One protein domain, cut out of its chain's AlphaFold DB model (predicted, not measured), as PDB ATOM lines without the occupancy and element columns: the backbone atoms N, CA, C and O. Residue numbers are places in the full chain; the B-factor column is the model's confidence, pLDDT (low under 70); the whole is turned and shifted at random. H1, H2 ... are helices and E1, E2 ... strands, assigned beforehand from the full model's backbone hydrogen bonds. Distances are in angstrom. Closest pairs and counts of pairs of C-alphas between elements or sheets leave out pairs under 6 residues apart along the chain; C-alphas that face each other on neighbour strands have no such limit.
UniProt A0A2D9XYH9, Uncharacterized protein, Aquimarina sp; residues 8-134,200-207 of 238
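AT A GLANCE: This is residues 8 to 134 and 200 to 207 of the 238 residues of an uncharacterized protein of Aquimarina sp (UniProt A0A2D9XYH9). A small closed barrel of six strands, E1 to E6, forms the core, with the short helix H2 packed on its outside beside E4 and E6, and a second short helix, H1, near E2. A small two-stranded hairpin, E7 and E8, lies near E4, with E7 also near the last residue of E6, and three long links without named elements join H1 to E2, E2 to E3 and E3 to E4. The printed part has 135 residues, with two named helices and eight named strands in the order E1 H1 E2 E3 E4 H2 E5 E6 E7 E8; the barrel is mixed, with parallel and antiparallel neighbours, and E7 and E8 are antiparallel. The class is mixed, helices and strands, though under half of the residues, 59 of the 135, are in named elements. The whole is compact, with a radius of gyration of the C-alphas of 14.4 A, and spans 43 by 33 by 23 A.

IN THESE COORDINATES: Strand E1 is residues 16 to 19, and its first C-alpha, of Trp 16, is at (13.464, -22.257, -33.671). Helix H1 is residues 22 to 28, 9.6 A from first to last C-alpha. Strand E2, residues 48 to 54, is 19.3 A long. Strands E3, residues 71 to 74, and E4, residues 89 to 92, are 9.3 A and 9.7 A long. Helix H2, residues 93 to 99, follows E4 with no residue between them and is 9.8 A long. Strand E5, residues 107 to 116, is 27.1 A long. Strand E6, residues 122 to 131, is 25.6 A long and bends by 55 degrees at residue 125, whose C-alpha is at (0.834, -30.998, -34.342). After the cut come strand E7, residues 200 to 202, and strand E8, residues 205 to 207, which ends at C-alpha 207 at (-3.865, -11.467, -24.009).

HOW THE PARTS SIT: Round the closed barrel run E1, E2, E5, E6, E4, E3 and back to E1. E1 and E2 are antiparallel, with N 17 and O 53 2.9 A apart, within hydrogen-bond range. E2 and E5 are parallel, with N 50 and O 113 at 2.9 A. E5 and E6 form an antiparallel hairpin, with N 110 and O 128 at 2.9 A. E6 and E4 are antiparallel, with N 91 and O 127 at 2.9 A. E4 and E3 form an antiparallel hairpin, with N 72 and O 90 at 2.9 A. E3 and E1 are parallel and close the ring, with N 18 and O 73 at 2.8 A. The pairing of E3 is staggered: residues 71 to 72 pair with E4, and residues 73 to 74 with E1. H2 is on the barrel and outside it, at a height of 8.7 A over the sheet; it lies over E4 and runs along the strands, at 7 degrees to E4 on the local plane. The closest C-alphas of H2 and E6 are those of Glu 93 and Asn 125, 5.3 A apart. H1 is on the barrel too; its closest C-alpha pair with E2 is Glu 24 and Asn 49, 6.6 A. H1 and H2 are apart. In both helices every O i to N i+4 pair is within hydrogen-bond range. The hairpin E7 and E8 is antiparallel, with N 207 and O 200 at 2.8 A. The closest C-alphas of E4 and E8 are those of Cys 89 and Tyr 205, 6.3 A apart, and those of E6 and E7 are Ile 131 and Ser 201, 5.6 A apart.

THE WHOLE: The two C-alphas farthest apart are those of Glu 60 and Glu 106, 43.3 A. Residues 135 to 199 are not printed, and C-alphas 134 and 200 are 7.5 A apart across the cut. The long links are H1 to E2, E2 to E3 and E3 to E4. The mean pLDDT of the printed part is 84.1; 20 residues are under 70, namely 12, 30 to 45, 80, and 85 to 86.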
ATOM      1  N   ILE A   8       6.174 -16.364 -26.259       91.38
ATOM      2  CA  ILE A   8       7.328 -17.269 -26.328       91.38
ATOM      3  C   ILE A   8       8.284 -16.939 -25.180       91.38
ATOM      4  O   ILE A   8       8.542 -15.766 -24.903       91.38
ATOM      5  N   ASP A   9       8.821 -17.956 -24.510       89.81
ATOM      6  CA  ASP A   9       9.921 -17.767 -23.568       89.81
ATOM      7  C   ASP A   9      11.247 -17.540 -24.306       89.81
ATOM      8  O   ASP A   9      11.947 -18.482 -24.670       89.81
ATOM      9  N   ASP A  10      11.619 -16.271 -24.480       78.69
ATOM     10  CA  ASP A  10      12.831 -15.862 -25.206       78.69
ATOM     11  C   ASP A  10      14.132 -16.410 -24.593       78.69
ATOM     12  O   ASP A  10      15.184 -16.346 -25.222       78.69
ATOM     13  N   LYS A  11      14.102 -16.924 -23.355       76.81
ATOM     14  CA  LYS A  11      15.278 -17.548 -22.730       76.81
ATOM     15  C   LYS A  11      15.462 -19.003 -23.133       76.81
ATOM     16  O   LYS A  11      16.577 -19.509 -23.011       76.81
ATOM     17  N   THR A  12      14.386 -19.679 -23.530       69.81
ATOM     18  CA  THR A  12      14.381 -21.136 -23.707       69.81
ATOM     19  C   THR A  12      13.864 -21.609 -25.054       69.81
ATOM     20  O   THR A  12      14.065 -22.787 -25.333       69.81
ATOM     21  N   ASN A  13      13.163 -20.764 -25.824       73.94
ATOM     22  CA  ASN A  13      12.532 -21.131 -27.098       73.94
ATOM     23  C   ASN A  13      12.594 -20.015 -28.162       73.94
ATOM     24  O   ASN A  13      11.577 -19.645 -28.744       73.94
ATOM     25  N   TRP A  14      13.780 -19.449 -28.407       76.06
ATOM     26  CA  TRP A  14      13.985 -18.379 -29.404       76.06
ATOM     27  C   TRP A  14      14.756 -18.831 -30.653       76.06
ATOM     28  O   TRP A  14      14.809 -18.084 -31.647       76.06
ATOM     29  N   GLU A  15      15.383 -20.012 -30.595       87.44
ATOM     30  CA  GLU A  15      16.233 -20.528 -31.668       87.44
ATOM     31  C   GLU A  15      15.371 -20.966 -32.848       87.44
ATOM     32  O   GLU A  15      15.616 -20.542 -33.975       87.44
ATOM     33  N   TRP A  16      14.325 -21.754 -32.603       91.69
ATOM     34  CA  TRP A  16      13.464 -22.257 -33.671       91.69
ATOM     35  C   TRP A  16      12.325 -21.293 -33.998       91.69
ATOM     36  O   TRP A  16      11.486 -20.969 -33.157       91.69
ATOM     37  N   ARG A  17      12.277 -20.848 -35.256       92.69
ATOM     38  CA  ARG A  17      11.314 -19.858 -35.742       92.69
ATOM     39  C   ARG A  17      10.574 -20.383 -36.955       92.69
ATOM     40  O   ARG A  17      11.178 -20.961 -37.855       92.69
ATOM     41  N   ALA A  18       9.268 -20.167 -36.982       93.38
ATOM     42  CA  ALA A  18       8.454 -20.488 -38.135       93.38
ATOM     43  C   ALA A  18       8.471 -19.326 -39.130       93.38
ATOM     44  O   ALA A  18       8.332 -18.158 -38.760       93.38
ATOM     45  N   VAL A  19       8.603 -19.672 -40.402       92.31
ATOM     46  CA  VAL A  19       8.517 -18.755 -41.535       92.31
ATOM     47  C   VAL A  19       7.480 -19.279 -42.516       92.31
ATOM     48  O   VAL A  19       7.353 -20.488 -42.724       92.31
ATOM     49  N   LEU A  20       6.731 -18.358 -43.110       89.12
ATOM     50  CA  LEU A  20       5.784 -18.654 -44.175       89.12
ATOM     51  C   LEU A  20       6.472 -18.380 -45.519       89.12
ATOM     52  O   LEU A  20       6.718 -17.215 -45.829       89.12
ATOM     53  N   PRO A  21       6.818 -19.403 -46.315       86.69
ATOM     54  CA  PRO A  21       7.467 -19.177 -47.601       86.69
ATOM     55  C   PRO A  21       6.572 -18.366 -48.546       86.69
ATOM     56  O   PRO A  21       5.374 -18.629 -48.617       86.69
ATOM     57  N   ASN A  22       7.152 -17.471 -49.354       81.69
ATOM     58  CA  ASN A  22       6.389 -16.629 -50.291       81.69
ATOM     59  C   ASN A  22       5.470 -17.424 -51.232       81.69
ATOM     60  O   ASN A  22       4.357 -17.016 -51.517       81.69
ATOM     61  N   LYS A  23       5.907 -18.600 -51.692       83.44
ATOM     62  CA  LYS A  23       5.076 -19.471 -52.539       83.44
ATOM     63  C   LYS A  23       3.791 -19.914 -51.829       83.44
ATOM     64  O   LYS A  23       2.749 -20.057 -52.464       83.44
ATOM     65  N   GLU A  24       3.883 -20.176 -50.528       84.44
ATOM     66  CA  GLU A  24       2.725 -20.542 -49.720       84.44
ATOM     67  C   GLU A  24       1.867 -19.310 -49.412       84.44
ATOM     68  O   GLU A  24       0.643 -19.384 -49.496       84.44
ATOM     69  N   ASP A  25       2.504 -18.167 -49.147       78.19
ATOM     70  CA  ASP A  25       1.846 -16.866 -48.998       78.19
ATOM     71  C   ASP A  25       1.011 -16.494 -50.239       78.19
ATOM     72  O   ASP A  25      -0.163 -16.159 -50.105       78.19
ATOM     73  N   GLU A  26       1.567 -16.659 -51.444       78.62
ATOM     74  CA  GLU A  26       0.899 -16.446 -52.736       78.62
ATOM     75  C   GLU A  26      -0.263 -17.421 -52.958       78.62
ATOM     76  O   GLU A  26      -1.333 -17.022 -53.424       78.62
ATOM     77  N   ARG A  27      -0.080 -18.701 -52.603       83.06
ATOM     78  CA  ARG A  27      -1.144 -19.715 -52.683       83.06
ATOM     79  C   ARG A  27      -2.332 -19.336 -51.800       83.06
ATOM     80  O   ARG A  27      -3.478 -19.510 -52.208       83.06
ATOM     81  N   LEU A  28      -2.038 -18.841 -50.601       75.62
ATOM     82  CA  LEU A  28      -3.014 -18.492 -49.574       75.62
ATOM     83  C   LEU A  28      -3.517 -17.040 -49.675       75.62
ATOM     84  O   LEU A  28      -4.480 -16.691 -48.995       75.62
ATOM     85  N   LYS A  29      -2.895 -16.207 -50.520       70.25
ATOM     86  CA  LYS A  29      -3.186 -14.774 -50.713       70.25
ATOM     87  C   LYS A  29      -3.139 -13.954 -49.418       70.25
ATOM     88  O   LYS A  29      -3.982 -13.096 -49.169       70.25
ATOM     89  N   ILE A  30      -2.138 -14.216 -48.584       62.53
ATOM     90  CA  ILE A  30      -2.028 -13.667 -47.222       62.53
ATOM     91  C   ILE A  30      -1.675 -12.177 -47.217       62.53
ATOM     92  O   ILE A  30      -2.278 -11.390 -46.479       62.53
ATOM     93  N   THR A  31      -0.725 -11.768 -48.057       52.88
ATOM     94  CA  THR A  31      -0.217 -10.387 -48.116       52.88
ATOM     95  C   THR A  31      -1.153  -9.385 -48.801       52.88
ATOM     96  O   THR A  31      -1.009  -8.183 -48.578       52.88
ATOM     97  N   GLU A  32      -2.175  -9.822 -49.545       48.59
ATOM     98  CA  GLU A  32      -3.221  -8.915 -50.064       48.59
ATOM     99  C   GLU A  32      -4.113  -8.344 -48.935       48.59
ATOM    100  O   GLU A  32      -4.807  -7.340 -49.110       48.59
ATOM    101  N   THR A  33      -4.038  -8.934 -47.738       47.97
ATOM    102  CA  THR A  33      -4.805  -8.586 -46.530       47.97
ATOM    103  C   THR A  33      -4.011  -7.774 -45.500       47.97
ATOM    104  O   THR A  33      -4.310  -7.818 -44.313       47.97
ATOM    105  N   LEU A  34      -3.042  -6.949 -45.924       43.59
ATOM    106  CA  LEU A  34      -2.277  -6.023 -45.054       43.59
ATOM    107  C   LEU A  34      -3.117  -4.931 -44.347       43.59
ATOM    108  O   LEU A  34      -2.567  -3.994 -43.767       43.59
ATOM    109  N   ASN A  35      -4.446  -5.038 -44.362       47.19
ATOM    110  CA  ASN A  35      -5.295  -4.257 -43.483       47.19
ATOM    111  C   ASN A  35      -5.402  -4.980 -42.134       47.19
ATOM    112  O   ASN A  35      -5.938  -6.080 -42.057       47.19
ATOM    113  N   ILE A  36      -4.896  -4.341 -41.077       50.16
ATOM    114  CA  ILE A  36      -4.849  -4.846 -39.693       50.16
ATOM    115  C   ILE A  36      -6.250  -5.263 -39.200       50.16
ATOM    116  O   ILE A  36      -6.370  -6.132 -38.338       50.16
ATOM    117  N   ASP A  37      -7.300  -4.685 -39.790       49.56
ATOM    118  CA  ASP A  37      -8.701  -4.931 -39.444       49.56
ATOM    119  C   ASP A  37      -9.368  -6.058 -40.249       49.56
ATOM    120  O   ASP A  37     -10.525  -6.393 -39.986       49.56
ATOM    121  N   LYS A  38      -8.680  -6.659 -41.230       51.88
ATOM    122  CA  LYS A  38      -9.211  -7.804 -41.976       51.88
ATOM    123  C   LYS A  38      -8.579  -9.097 -41.460       51.88
ATOM    124  O   LYS A  38      -7.375  -9.283 -41.634       51.88
ATOM    125  N   PRO A  39      -9.356 -10.002 -40.837       54.12
ATOM    126  CA  PRO A  39      -8.833 -11.309 -40.479       54.12
ATOM    127  C   PRO A  39      -8.346 -12.029 -41.738       54.12
ATOM    128  O   PRO A  39      -8.964 -11.931 -42.801       54.12
ATOM    129  N   LEU A  40      -7.242 -12.766 -41.609       60.28
ATOM    130  CA  LEU A  40      -6.882 -13.765 -42.605       60.28
ATOM    131  C   LEU A  40      -7.976 -14.830 -42.561       60.28
ATOM    132  O   LEU A  40      -8.108 -15.561 -41.581       60.28
ATOM    133  N   LEU A  41      -8.811 -14.856 -43.591       57.59
ATOM    134  CA  LEU A  41      -9.862 -15.851 -43.749       57.59
ATOM    135  C   LEU A  41      -9.399 -16.822 -44.831       57.59
ATOM    136  O   LEU A  41      -9.727 -16.648 -46.003       57.59
ATOM    137  N   PHE A  42      -8.602 -17.821 -44.445       62.69
ATOM    138  CA  PHE A  42      -8.438 -18.993 -45.305       62.69
ATOM    139  C   PHE A  42      -9.727 -19.803 -45.270       62.69
ATOM    140  O   PHE A  42     -10.529 -19.690 -44.337       62.69
ATOM    141  N   THR A  43      -9.918 -20.665 -46.264       55.66
ATOM    142  CA  THR A  43     -10.914 -21.717 -46.086       55.66
ATOM    143  C   THR A  43     -10.426 -22.648 -44.969       55.66
ATOM    144  O   THR A  43      -9.229 -22.909 -44.848       55.66
ATOM    145  N   SER A  44     -11.324 -23.127 -44.106       57.19
ATOM    146  CA  SER A  44     -10.961 -23.924 -42.919       57.19
ATOM    147  C   SER A  44     -10.272 -25.259 -43.235       57.19
ATOM    148  O   SER A  44      -9.787 -25.926 -42.324       57.19
ATOM    149  N   GLU A  45     -10.257 -25.671 -44.504       62.03
ATOM    150  CA  GLU A  45      -9.654 -26.920 -44.978       62.03
ATOM    151  C   GLU A  45      -8.205 -26.745 -45.465       62.03
ATOM    152  O   GLU A  45      -7.495 -27.735 -45.650       62.03
ATOM    153  N   ASP A  46      -7.733 -25.508 -45.644       78.88
ATOM    154  CA  ASP A  46      -6.383 -25.252 -46.132       78.88
ATOM    155  C   ASP A  46      -5.332 -25.528 -45.045       78.88
ATOM    156  O   ASP A  46      -5.240 -24.832 -44.032       78.88
ATOM    157  N   VAL A  47      -4.486 -26.532 -45.286       89.62
ATOM    158  CA  VAL A  47      -3.281 -26.769 -44.482       89.62
ATOM    159  C   VAL A  47      -2.197 -25.782 -44.900       89.62
ATOM    160  O   VAL A  47      -1.880 -25.675 -46.085       89.62
ATOM    161  N   ILE A  48      -1.613 -25.078 -43.932       90.00
ATOM    162  CA  ILE A  48      -0.542 -24.101 -44.154       90.00
ATOM    163  C   ILE A  48       0.808 -24.812 -44.057       90.00
ATOM    164  O   ILE A  48       1.141 -25.393 -43.026       90.00
ATOM    165  N   ASN A  49       1.621 -24.747 -45.106       92.25
ATOM    166  CA  ASN A  49       2.979 -25.278 -45.082       92.25
ATOM    167  C   ASN A  49       3.961 -24.191 -44.632       92.25
ATOM    168  O   ASN A  49       4.289 -23.272 -45.381       92.25
ATOM    169  N   MET A  50       4.449 -24.315 -43.402       93.50
ATOM    170  CA  MET A  50       5.456 -23.421 -42.835       93.50
ATOM    171  C   MET A  50       6.799 -24.130 -42.721       93.50
ATOM    172  O   MET A  50       6.870 -25.350 -42.571       93.50
ATOM    173  N   VAL A  51       7.878 -23.358 -42.753       94.19
ATOM    174  CA  VAL A  51       9.231 -23.875 -42.541       94.19
ATOM    175  C   VAL A  51       9.701 -23.465 -41.150       94.19
ATOM    176  O   VAL A  51       9.497 -22.332 -40.728       94.19
ATOM    177  N   LEU A  52      10.320 -24.392 -40.431       94.38
ATOM    178  CA  LEU A  52      10.963 -24.167 -39.147       94.38
ATOM    179  C   LEU A  52      12.465 -24.008 -39.382       94.38
ATOM    180  O   LEU A  52      13.133 -24.949 -39.815       94.38
ATOM    181  N   ILE A  53      12.980 -22.814 -39.114       92.62
ATOM    182  CA  ILE A  53      14.395 -22.463 -39.254       92.62
ATOM    183  C   ILE A  53      15.030 -22.272 -37.881       92.62
ATOM    184  O   ILE A  53      14.354 -21.861 -36.936       92.62
ATOM    185  N   ASN A  54      16.330 -22.539 -37.772       91.12
ATOM    186  CA  ASN A  54      17.094 -22.218 -36.575       91.12
ATOM    187  C   ASN A  54      17.789 -20.857 -36.747       91.12
ATOM    188  O   ASN A  54      18.557 -20.654 -37.686       91.12
ATOM    189  N   GLY A  55      17.521 -19.918 -35.842       86.44
ATOM    190  CA  GLY A  55      18.153 -18.601 -35.798       86.44
ATOM    191  C   GLY A  55      19.595 -18.617 -35.282       86.44
ATOM    192  O   GLY A  55      20.293 -17.613 -35.415       86.44
ATOM    193  N   GLN A  56      20.054 -19.731 -34.705       86.31
ATOM    194  CA  GLN A  56      21.437 -19.970 -34.311       86.31
ATOM    195  C   GLN A  56      22.176 -20.722 -35.428       86.31
ATOM    196  O   GLN A  56      21.953 -21.910 -35.684       86.31
ATOM    197  N   SER A  57      23.092 -20.016 -36.087       81.00
ATOM    198  CA  SER A  57      23.875 -20.551 -37.204       81.00
ATOM    199  C   SER A  57      24.916 -21.583 -36.774       81.00
ATOM    200  O   SER A  57      25.249 -22.467 -37.558       81.00
ATOM    201  N   VAL A  58      25.427 -21.490 -35.543       85.81
ATOM    202  CA  VAL A  58      26.445 -22.409 -35.016       85.81
ATOM    203  C   VAL A  58      25.767 -23.563 -34.287       85.81
ATOM    204  O   VAL A  58      25.215 -23.368 -33.206       85.81
ATOM    205  N   GLU A  59      25.832 -24.764 -34.863       85.25
ATOM    206  CA  GLU A  59      25.135 -25.954 -34.357       85.25
ATOM    207  C   GLU A  59      25.476 -26.287 -32.896       85.25
ATOM    208  O   GLU A  59      24.585 -26.546 -32.096       85.25
ATOM    209  N   GLU A  60      26.748 -26.165 -32.516       87.62
ATOM    210  CA  GLU A  60      27.252 -26.430 -31.157       87.62
ATOM    211  C   GLU A  60      26.642 -25.519 -30.079       87.62
ATOM    212  O   GLU A  60      26.611 -25.871 -28.901       87.62
ATOM    213  N   ASN A  61      26.157 -24.338 -30.474       85.62
ATOM    214  CA  ASN A  61      25.551 -23.370 -29.560       85.62
ATOM    215  C   ASN A  61      24.044 -23.574 -29.390       85.62
ATOM    216  O   ASN A  61      23.444 -22.890 -28.556       85.62
ATOM    217  N   ARG A  62      23.438 -24.464 -30.184       86.62
ATOM    218  CA  ARG A  62      22.002 -24.734 -30.153       86.62
ATOM    219  C   ARG A  62      21.654 -25.518 -28.902       86.62
ATOM    220  O   ARG A  62      22.293 -26.515 -28.568       86.62
ATOM    221  N   LYS A  63      20.623 -25.061 -28.207       85.00
ATOM    222  CA  LYS A  63      20.142 -25.664 -26.957       85.00
ATOM    223  C   LYS A  63      18.762 -26.281 -27.116       85.00
ATOM    224  O   LYS A  63      18.329 -27.041 -26.248       85.00
ATOM    225  N   GLU A  64      18.071 -25.953 -28.202       85.81
ATOM    226  CA  GLU A  64      16.675 -26.298 -28.403       85.81
ATOM    227  C   GLU A  64      16.502 -27.398 -29.451       85.81
ATOM    228  O   GLU A  64      17.172 -27.443 -30.484       85.81
ATOM    229  N   THR A  65      15.536 -28.277 -29.203       89.25
ATOM    230  CA  THR A  65      15.116 -29.308 -30.155       89.25
ATOM    231  C   THR A  65      13.950 -28.775 -30.994       89.25
ATOM    232  O   THR A  65      13.038 -28.167 -30.420       89.25
ATOM    233  N   PRO A  66      13.925 -29.013 -32.319       91.75
ATOM    234  CA  PRO A  66      12.788 -28.630 -33.150       91.75
ATOM    235  C   PRO A  66      11.495 -29.286 -32.640       91.75
ATOM    236  O   PRO A  66      11.520 -30.368 -32.056       91.75
ATOM    237  N   PHE A  67      10.357 -28.625 -32.869       93.44
ATOM    238  CA  PHE A  67       9.010 -29.107 -32.513       93.44
ATOM    239  C   PHE A  67       8.731 -29.330 -31.017       93.44
ATOM    240  O   PHE A  67       7.737 -29.965 -30.667       93.44
ATOM    241  N   LYS A  68       9.591 -28.834 -30.120       93.00
ATOM    242  CA  LYS A  68       9.383 -28.991 -28.674       93.00
ATOM    243  C   LYS A  68       8.489 -27.903 -28.074       93.00
ATOM    244  O   LYS A  68       7.770 -28.176 -27.118       93.00
ATOM    245  N   ALA A  69       8.554 -26.677 -28.592       93.94
ATOM    246  CA  ALA A  69       7.822 -25.551 -28.024       93.94
ATOM    247  C   ALA A  69       6.317 -25.654 -28.303       93.94
ATOM    248  O   ALA A  69       5.898 -26.012 -29.406       93.94
ATOM    249  N   ASP A  70       5.506 -25.282 -27.317       95.69
ATOM    250  CA  ASP A  70       4.050 -25.222 -27.434       95.69
ATOM    251  C   ASP A  70       3.554 -23.909 -28.062       95.69
ATOM    252  O   ASP A  70       2.410 -23.823 -28.505       95.69
ATOM    253  N   LEU A  71       4.429 -22.905 -28.147       94.69
ATOM    254  CA  LEU A  71       4.230 -21.664 -28.886       94.69
ATOM    255  C   LEU A  71       5.478 -21.402 -29.737       94.69
ATOM    256  O   LEU A  71       6.586 -21.373 -29.206       94.69
ATOM    257  N   ILE A  72       5.304 -21.230 -31.046       93.69
ATOM    258  CA  ILE A  72       6.409 -21.033 -31.990       93.69
ATOM    259  C   ILE A  72       6.459 -19.573 -32.419       93.69
ATOM    260  O   ILE A  72       5.444 -18.985 -32.793       93.69
ATOM    261  N   TYR A  73       7.664 -19.005 -32.400       91.50
ATOM    262  CA  TYR A  73       7.893 -17.648 -32.867       91.50
ATOM    263  C   TYR A  73       7.746 -17.583 -34.390       91.50
ATOM    264  O   TYR A  73       8.572 -18.126 -35.127       91.50
ATOM    265  N   TRP A  74       6.713 -16.898 -34.871       90.56
ATOM    266  CA  TRP A  74       6.565 -16.551 -36.279       90.56
ATOM    267  C   TRP A  74       7.421 -15.320 -36.587       90.56
ATOM    268  O   TRP A  74       7.276 -14.277 -35.947       90.56
ATOM    269  N   THR A  75       8.328 -15.442 -37.554       88.50
ATOM    270  CA  THR A  75       9.201 -14.354 -38.003       88.50
ATOM    271  C   THR A  75       9.061 -14.081 -39.496       88.50
ATOM    272  O   THR A  75       8.686 -14.956 -40.278       88.50
ATOM    273  N   ASN A  76       9.432 -12.863 -39.887       84.38
ATOM    274  CA  ASN A  76       9.791 -12.553 -41.267       84.38
ATOM    275  C   ASN A  76      11.176 -13.130 -41.575       84.38
ATOM    276  O   ASN A  76      12.023 -13.212 -40.679       84.38
ATOM    277  N   ASP A  77      11.420 -13.445 -42.842       80.44
ATOM    278  CA  ASP A  77      12.742 -13.811 -43.340       80.44
ATOM    279  C   ASP A  77      12.934 -13.271 -44.762       80.44
ATOM    280  O   ASP A  77      12.261 -13.691 -45.703       80.44
ATOM    281  N   LEU A  78      13.867 -12.330 -44.922       74.62
ATOM    282  CA  LEU A  78      14.139 -11.692 -46.212       74.62
ATOM    283  C   LEU A  78      14.723 -12.666 -47.241       74.62
ATOM    284  O   LEU A  78      14.455 -12.523 -48.431       74.62
ATOM    285  N   THR A  79      15.511 -13.651 -46.805       73.19
ATOM    286  CA  THR A  79      16.152 -14.621 -47.707       73.19
ATOM    287  C   THR A  79      15.134 -15.576 -48.323       73.19
ATOM    288  O   THR A  79      15.320 -16.042 -49.445       73.19
ATOM    289  N   LEU A  80      14.028 -15.812 -47.614       68.94
ATOM    290  CA  LEU A  80      12.911 -16.644 -48.056       68.94
ATOM    291  C   LEU A  80      11.734 -15.827 -48.606       68.94
ATOM    292  O   LEU A  80      10.690 -16.403 -48.925       68.94
ATOM    293  N   ASN A  81      11.899 -14.500 -48.707       73.69
ATOM    294  CA  ASN A  81      10.837 -13.543 -49.022       73.69
ATOM    295  C   ASN A  81       9.567 -13.788 -48.175       73.69
ATOM    296  O   ASN A  81       8.444 -13.702 -48.659       73.69
ATOM    297  N   ALA A  82       9.762 -14.181 -46.916       76.38
ATOM    298  CA  ALA A  82       8.719 -14.613 -46.003       76.38
ATOM    299  C   ALA A  82       8.229 -13.440 -45.154       76.38
ATOM    300  O   ALA A  82       9.023 -12.781 -44.474       76.38
ATOM    301  N   ASN A  83       6.913 -13.234 -45.145       70.06
ATOM    302  CA  ASN A  83       6.247 -12.233 -44.323       70.06
ATOM    303  C   ASN A  83       5.337 -12.908 -43.292       70.06
ATOM    304  O   ASN A  83       4.739 -13.953 -43.537       70.06
ATOM    305  N   SER A  84       5.244 -12.297 -42.119       70.75
ATOM    306  CA  SER A  84       4.342 -12.675 -41.043       70.75
ATOM    307  C   SER A  84       3.214 -11.641 -40.957       70.75
ATOM    308  O   SER A  84       3.465 -10.439 -41.084       70.75
ATOM    309  N   PRO A  85       1.957 -12.075 -40.788       68.06
ATOM    310  CA  PRO A  85       0.830 -11.180 -40.626       68.06
ATOM    311  C   PRO A  85       0.856 -10.537 -39.241       68.06
ATOM    312  O   PRO A  85       1.417 -11.066 -38.285       68.06
ATOM    313  N   ASN A  86       0.145  -9.423 -39.097       68.56
ATOM    314  CA  ASN A  86       0.087  -8.678 -37.836       68.56
ATOM    315  C   ASN A  86      -0.726  -9.378 -36.726       68.56
ATOM    316  O   ASN A  86      -0.787  -8.880 -35.600       68.56
ATOM    317  N   ASN A  87      -1.358 -10.518 -37.023       77.50
ATOM    318  CA  ASN A  87      -2.210 -11.246 -36.094       77.50
ATOM    319  C   ASN A  87      -2.026 -12.763 -36.223       77.50
ATOM    320  O   ASN A  87      -2.070 -13.324 -37.320       77.50
ATOM    321  N   GLY A  88      -1.909 -13.423 -35.074       84.81
ATOM    322  CA  GLY A  88      -1.955 -14.868 -34.946       84.81
ATOM    323  C   GLY A  88      -0.805 -15.432 -34.127       84.81
ATOM    324  O   GLY A  88       0.233 -14.803 -33.932       84.81
ATOM    325  N   CYS A  89      -1.006 -16.638 -33.623       90.88
ATOM    326  CA  CYS A  89      -0.017 -17.379 -32.858       90.88
ATOM    327  C   CYS A  89       0.078 -18.796 -33.406       90.88
ATOM    328  O   CYS A  89      -0.947 -19.443 -33.619       90.88
ATOM    329  N   ILE A  90       1.298 -19.294 -33.589       94.12
ATOM    330  CA  ILE A  90       1.518 -20.697 -33.931       94.12
ATOM    331  C   ILE A  90       1.581 -21.474 -32.624       94.12
ATOM    332  O   ILE A  90       2.524 -21.325 -31.847       94.12
ATOM    333  N   VAL A  91       0.547 -22.263 -32.364       95.88
ATOM    334  CA  VAL A  91       0.359 -23.019 -31.123       95.88
ATOM    335  C   VAL A  91       0.434 -24.512 -31.411       95.88
ATOM    336  O   VAL A  91      -0.008 -24.970 -32.465       95.88
ATOM    337  N   SER A  92       0.965 -25.291 -30.476       97.12
ATOM    338  CA  SER A  92       0.858 -26.746 -30.540       97.12
ATOM    339  C   SER A  92      -0.586 -27.204 -30.314       97.12
ATOM    340  O   SER A  92      -1.420 -26.487 -29.750       97.12
ATOM    341  N   GLU A  93      -0.880 -28.450 -30.673       97.00
ATOM    342  CA  GLU A  93      -2.154 -29.103 -30.368       97.00
ATOM    343  C   GLU A  93      -2.437 -29.117 -28.855       97.00
ATOM    344  O   GLU A  93      -3.576 -28.921 -28.425       97.00
ATOM    345  N   LYS A  94      -1.395 -29.313 -28.034       97.06
ATOM    346  CA  LYS A  94      -1.487 -29.338 -26.568       97.06
ATOM    347  C   LYS A  94      -1.953 -27.989 -26.026       97.06
ATOM    348  O   LYS A  94      -2.912 -27.945 -25.251       97.06
ATOM    349  N   LEU A  95      -1.323 -26.895 -26.460       96.94
ATOM    350  CA  LEU A  95      -1.730 -25.550 -26.067       96.94
ATOM    351  C   LEU A  95      -3.119 -25.210 -26.619       96.94
ATOM    352  O   LEU A  95      -3.960 -24.717 -25.871       96.94
ATOM    353  N   LEU A  96      -3.410 -25.539 -27.880       96.12
ATOM    354  CA  LEU A  96      -4.721 -25.289 -28.483       96.12
ATOM    355  C   LEU A  96      -5.859 -25.979 -27.709       96.12
ATOM    356  O   LEU A  96      -6.878 -25.347 -27.430       96.12
ATOM    357  N   LYS A  97      -5.683 -27.251 -27.325       96.31
ATOM    358  CA  LYS A  97      -6.654 -28.003 -26.507       96.31
ATOM    359  C   LYS A  97      -6.915 -27.321 -25.163       96.31
ATOM    360  O   LYS A  97      -8.067 -27.232 -24.747       96.31
ATOM    361  N   LEU A  98      -5.866 -26.815 -24.510       97.06
ATOM    362  CA  LEU A  98      -6.002 -26.061 -23.265       97.06
ATOM    363  C   LEU A  98      -6.770 -24.755 -23.489       97.06
ATOM    364  O   LEU A  98      -7.721 -24.482 -22.759       97.06
ATOM    365  N   LEU A  99      -6.396 -23.966 -24.501       96.31
ATOM    366  CA  LEU A  99      -7.024 -22.670 -24.773       96.31
ATOM    367  C   LEU A  99      -8.519 -22.820 -25.084       96.31
ATOM    368  O   LEU A  99      -9.317 -22.040 -24.581       96.31
ATOM    369  N   ARG A 100      -8.919 -23.871 -25.811       94.69
ATOM    370  CA  ARG A 100     -10.329 -24.172 -26.130       94.69
ATOM    371  C   ARG A 100     -11.217 -24.494 -24.929       94.69
ATOM    372  O   ARG A 100     -12.433 -24.518 -25.081       94.69
ATOM    373  N   SER A 101     -10.639 -24.766 -23.760       95.69
ATOM    374  CA  SER A 101     -11.423 -24.970 -22.534       95.69
ATOM    375  C   SER A 101     -11.944 -23.664 -21.917       95.69
ATOM    376  O   SER A 101     -12.709 -23.712 -20.957       95.69
ATOM    377  N   PHE A 102     -11.540 -22.516 -22.466       96.31
ATOM    378  CA  PHE A 102     -11.888 -21.181 -21.993       96.31
ATOM    379  C   PHE A 102     -12.873 -20.464 -22.914       96.31
ATOM    380  O   PHE A 102     -13.096 -20.873 -24.053       96.31
ATOM    381  N   ASN A 103     -13.435 -19.354 -22.435       94.19
ATOM    382  CA  ASN A 103     -14.273 -18.488 -23.249       94.19
ATOM    383  C   ASN A 103     -13.415 -17.618 -24.187       94.19
ATOM    384  O   ASN A 103     -12.710 -16.712 -23.725       94.19
ATOM    385  N   LEU A 104     -13.493 -17.875 -25.496       92.62
ATOM    386  CA  LEU A 104     -12.804 -17.107 -26.538       92.62
ATOM    387  C   LEU A 104     -13.787 -16.218 -27.327       92.62
ATOM    388  O   LEU A 104     -14.920 -16.641 -27.563       92.62
ATOM    389  N   PRO A 105     -13.348 -15.039 -27.806       91.25
ATOM    390  CA  PRO A 105     -13.994 -14.313 -28.893       91.25
ATOM    391  C   PRO A 105     -13.996 -15.167 -30.158       91.25
ATOM    392  O   PRO A 105     -13.347 -16.205 -30.194       91.25
ATOM    393  N   GLU A 106     -14.656 -14.718 -31.222       89.88
ATOM    394  CA  GLU A 106     -14.627 -15.435 -32.495       89.88
ATOM    395  C   GLU A 106     -13.178 -15.659 -32.961       89.88
ATOM    396  O   GLU A 106     -12.348 -14.738 -32.971       89.88
ATOM    397  N   TYR A 107     -12.858 -16.907 -33.304       89.06
ATOM    398  CA  TYR A 107     -11.505 -17.338 -33.627       89.06
ATOM    399  C   TYR A 107     -11.498 -18.368 -34.754       89.06
ATOM    400  O   TYR A 107     -12.431 -19.155 -34.904       89.06
ATOM    401  N   HIS A 108     -10.392 -18.402 -35.492       87.44
ATOM    402  CA  HIS A 108     -10.068 -19.471 -36.427       87.44
ATOM    403  C   HIS A 108      -8.789 -20.181 -35.998       87.44
ATOM    404  O   HIS A 108      -7.916 -19.607 -35.341       87.44
ATOM    405  N   TYR A 109      -8.687 -21.449 -36.377       88.75
ATOM    406  CA  TYR A 109      -7.453 -22.209 -36.290       88.75
ATOM    407  C   TYR A 109      -7.209 -22.886 -37.633       88.75
ATOM    408  O   TYR A 109      -8.119 -23.499 -38.188       88.75
ATOM    409  N   TYR A 110      -5.983 -22.793 -38.130       89.44
ATOM    410  CA  TYR A 110      -5.591 -23.412 -39.391       89.44
ATOM    411  C   TYR A 110      -4.525 -24.467 -39.120       89.44
ATOM    412  O   TYR A 110      -3.556 -24.157 -38.421       89.44
ATOM    413  N   PRO A 111      -4.692 -25.706 -39.608       93.25
ATOM    414  CA  PRO A 111      -3.672 -26.732 -39.447       93.25
ATOM    415  C   PRO A 111      -2.378 -26.313 -40.152       93.25
ATOM    416  O   PRO A 111      -2.411 -25.772 -41.259       93.25
ATOM    417  N   ILE A 112      -1.237 -26.570 -39.513       93.88
ATOM    418  CA  ILE A 112       0.090 -26.279 -40.059       93.88
ATOM    419  C   ILE A 112       0.861 -27.582 -40.262       93.88
ATOM    420  O   ILE A 112       1.021 -28.374 -39.334       93.88
ATOM    421  N   ASN A 113       1.433 -27.736 -41.453       95.81
ATOM    422  CA  ASN A 113       2.578 -28.608 -41.675       95.81
ATOM    423  C   ASN A 113       3.846 -27.799 -41.405       95.81
ATOM    424  O   ASN A 113       4.228 -26.948 -42.211       95.81
ATOM    425  N   LEU A 114       4.489 -28.046 -40.266       96.19
ATOM    426  CA  LEU A 114       5.711 -27.355 -39.876       96.19
ATOM    427  C   LEU A 114       6.915 -28.210 -40.273       96.19
ATOM    428  O   LEU A 114       7.134 -29.282 -39.711       96.19
ATOM    429  N   ILE A 115       7.672 -27.747 -41.265       96.56
ATOM    430  CA  ILE A 115       8.736 -28.508 -41.924       96.56
ATOM    431  C   ILE A 115      10.091 -28.038 -41.400       96.56
ATOM    432  O   ILE A 115      10.456 -26.882 -41.605       96.56
ATOM    433  N   ASN A 116      10.872 -28.914 -40.773       95.38
ATOM    434  CA  ASN A 116      12.236 -28.592 -40.362       95.38
ATOM    435  C   ASN A 116      13.101 -28.313 -41.602       95.38
ATOM    436  O   ASN A 116      13.244 -29.164 -42.482       95.38
ATOM    437  N   ALA A 117      13.690 -27.118 -41.682       92.88
ATOM    438  CA  ALA A 117      14.509 -26.717 -42.819       92.88
ATOM    439  C   ALA A 117      15.741 -27.613 -43.024       92.88
ATOM    440  O   ALA A 117      16.179 -27.781 -44.166       92.88
ATOM    441  N   GLU A 118      16.268 -28.193 -41.948       91.25
ATOM    442  CA  GLU A 118      17.522 -28.943 -41.913       91.25
ATOM    443  C   GLU A 118      17.289 -30.430 -42.180       91.25
ATOM    444  O   GLU A 118      17.860 -30.985 -43.116       91.25
ATOM    445  N   THR A 119      16.401 -31.062 -41.409       93.94
ATOM    446  CA  THR A 119      16.154 -32.513 -41.498       93.94
ATOM    447  C   THR A 119      15.047 -32.886 -42.479       93.94
ATOM    448  O   THR A 119      14.966 -34.036 -42.900       93.94
ATOM    449  N   LYS A 120      14.205 -31.918 -42.868       95.31
ATOM    450  CA  LYS A 120      12.964 -32.111 -43.644       95.31
ATOM    451  C   LYS A 120      11.868 -32.897 -42.921       95.31
ATOM    452  O   LYS A 120      10.851 -33.204 -43.541       95.31
ATOM    453  N   ASP A 121      12.028 -33.154 -41.624       96.75
ATOM    454  CA  ASP A 121      10.959 -33.709 -40.795       96.75
ATOM    455  C   ASP A 121       9.751 -32.770 -40.775       96.75
ATOM    456  O   ASP A 121       9.898 -31.546 -40.810       96.75
ATOM    457  N   ILE A 122       8.554 -33.345 -40.689       97.06
ATOM    458  CA  ILE A 122       7.300 -32.595 -40.690       97.06
ATOM    459  C   ILE A 122       6.559 -32.877 -39.390       97.06
ATOM    460  O   ILE A 122       6.320 -34.033 -39.045       97.06
ATOM    461  N   SER A 123       6.152 -31.815 -38.699       96.88
ATOM    462  CA  SER A 123       5.195 -31.889 -37.600       96.88
ATOM    463  C   SER A 123       3.856 -31.312 -38.037       96.88
ATOM    464  O   SER A 123       3.779 -30.175 -38.498       96.88
ATOM    465  N   ASN A 124       2.797 -32.094 -37.857       95.88
ATOM    466  CA  ASN A 124       1.401 -31.714 -38.089       95.88
ATOM    467  C   ASN A 124       0.655 -31.393 -36.778       95.88
ATOM    468  O   ASN A 124      -0.564 -31.253 -36.767       95.88
ATOM    469  N   ASN A 125       1.388 -31.269 -35.668       96.31
ATOM    470  CA  ASN A 125       0.834 -30.998 -34.342       96.31
ATOM    471  C   ASN A 125       0.729 -29.495 -34.037       96.31
ATOM    472  O   ASN A 125       0.664 -29.119 -32.867       96.31
ATOM    473  N   TYR A 126       0.757 -28.639 -35.058       96.44
ATOM    474  CA  TYR A 126       0.757 -27.186 -34.913       96.44
ATOM    475  C   TYR A 126      -0.397 -26.543 -35.668       96.44
ATOM    476  O   TYR A 126      -0.864 -27.046 -36.690       96.44
ATOM    477  N   PHE A 127      -0.841 -25.404 -35.150       94.50
ATOM    478  CA  PHE A 127      -1.964 -24.649 -35.680       94.50
ATOM    479  C   PHE A 127      -1.669 -23.158 -35.636       94.50
ATOM    480  O   PHE A 127      -1.109 -22.660 -34.659       94.50
ATOM    481  N   LEU A 128      -2.107 -22.431 -36.659       91.56
ATOM    482  CA  LEU A 128      -2.196 -20.980 -36.605       91.56
ATOM    483  C   LEU A 128      -3.517 -20.617 -35.930       91.56
ATOM    484  O   LEU A 128      -4.568 -20.767 -36.542       91.56
ATOM    485  N   LEU A 129      -3.465 -20.144 -34.689       91.62
ATOM    486  CA  LEU A 129      -4.613 -19.606 -33.964       91.62
ATOM    487  C   LEU A 129      -4.731 -18.099 -34.214       91.62
ATOM    488  O   LEU A 129      -3.780 -17.354 -33.976       91.62
ATOM    489  N   GLN A 130      -5.913 -17.645 -34.623       87.44
ATOM    490  CA  GLN A 130      -6.227 -16.230 -34.808       87.44
ATOM    491  C   GLN A 130      -7.523 -15.869 -34.100       87.44
ATOM    492  O   GLN A 130      -8.568 -16.448 -34.384       87.44
ATOM    493  N   ILE A 131      -7.465 -14.866 -33.225       87.94
ATOM    494  CA  ILE A 131      -8.670 -14.182 -32.759       87.94
ATOM    495  C   ILE A 131      -9.079 -13.215 -33.865       87.94
ATOM    496  O   ILE A 131      -8.323 -12.296 -34.194       87.94
ATOM    497  N   ILE A 132     -10.241 -13.465 -34.468       84.19
ATOM    498  CA  ILE A 132     -10.725 -12.702 -35.622       84.19
ATOM    499  C   ILE A 132     -11.651 -11.560 -35.220       84.19
ATOM    500  O   ILE A 132     -11.785 -10.621 -35.994       84.19
ATOM    501  N   THR A 133     -12.218 -11.581 -34.008       84.19
ATOM    502  CA  THR A 133     -12.902 -10.412 -33.444       84.19
ATOM    503  C   THR A 133     -11.876  -9.322 -33.103       84.19
ATOM    504  O   THR A 133     -11.081  -9.504 -32.173       84.19
ATOM    505  N   PRO A 134     -11.885  -8.159 -33.780       83.25
ATOM    506  CA  PRO A 134     -11.039  -7.034 -33.407       83.25
ATOM    507  C   PRO A 134     -11.401  -6.515 -32.013       83.25
ATOM    508  O   PRO A 134     -12.578  -6.430 -31.649       83.25
ATOM    509  N   TRP A 200      -7.578 -10.979 -26.851       87.06
ATOM    510  CA  TRP A 200      -7.107 -10.644 -28.196       87.06
ATOM    511  C   TRP A 200      -5.766 -11.349 -28.455       87.06
ATOM    512  O   TRP A 200      -5.026 -11.642 -27.512       87.06
ATOM    513  N   SER A 201      -5.445 -11.606 -29.719       83.31
ATOM    514  CA  SER A 201      -4.134 -12.022 -30.203       83.31
ATOM    515  C   SER A 201      -3.439 -10.900 -30.974       83.31
ATOM    516  O   SER A 201      -4.043 -10.214 -31.790       83.31
ATOM    517  N   VAL A 202      -2.138 -10.760 -30.772       83.62
ATOM    518  CA  VAL A 202      -1.242 -10.103 -31.733       83.62
ATOM    519  C   VAL A 202      -0.263 -11.158 -32.238       83.62
ATOM    520  O   VAL A 202      -0.266 -12.286 -31.739       83.62
ATOM    521  N   ILE A 203       0.558 -10.833 -33.236       86.19
ATOM    522  CA  ILE A 203       1.600 -11.764 -33.679       86.19
ATOM    523  C   ILE A 203       2.408 -12.287 -32.478       86.19
ATOM    524  O   ILE A 203       2.919 -11.496 -31.690       86.19
ATOM    525  N   ASN A 204       2.502 -13.612 -32.336       90.06
ATOM    526  CA  ASN A 204       3.254 -14.323 -31.288       90.06
ATOM    527  C   ASN A 204       2.763 -14.156 -29.837       90.06
ATOM    528  O   ASN A 204       3.384 -14.726 -28.937       90.06
ATOM    529  N   TYR A 205       1.671 -13.425 -29.583       91.81
ATOM    530  CA  TYR A 205       1.170 -13.223 -28.224       91.81
ATOM    531  C   TYR A 205      -0.352 -13.302 -28.104       91.81
ATOM    532  O   TYR A 205      -1.099 -12.769 -28.924       91.81
ATOM    533  N   LEU A 206      -0.812 -13.853 -26.981       94.00
ATOM    534  CA  LEU A 206      -2.207 -13.810 -26.547       94.00
ATOM    535  C   LEU A 206      -2.352 -12.934 -25.302       94.00
ATOM    536  O   LEU A 206      -1.499 -12.934 -24.414       94.00
ATOM    537  N   ARG A 207      -3.450 -12.185 -25.219       93.62
ATOM    538  CA  ARG A 207      -3.865 -11.467 -24.009       93.62
ATOM    539  C   ARG A 207      -4.830 -12.342 -23.233       93.62
ATOM    540  O   ARG A 207      -5.866 -12.717 -23.772       93.62
TER     541      ARG A 207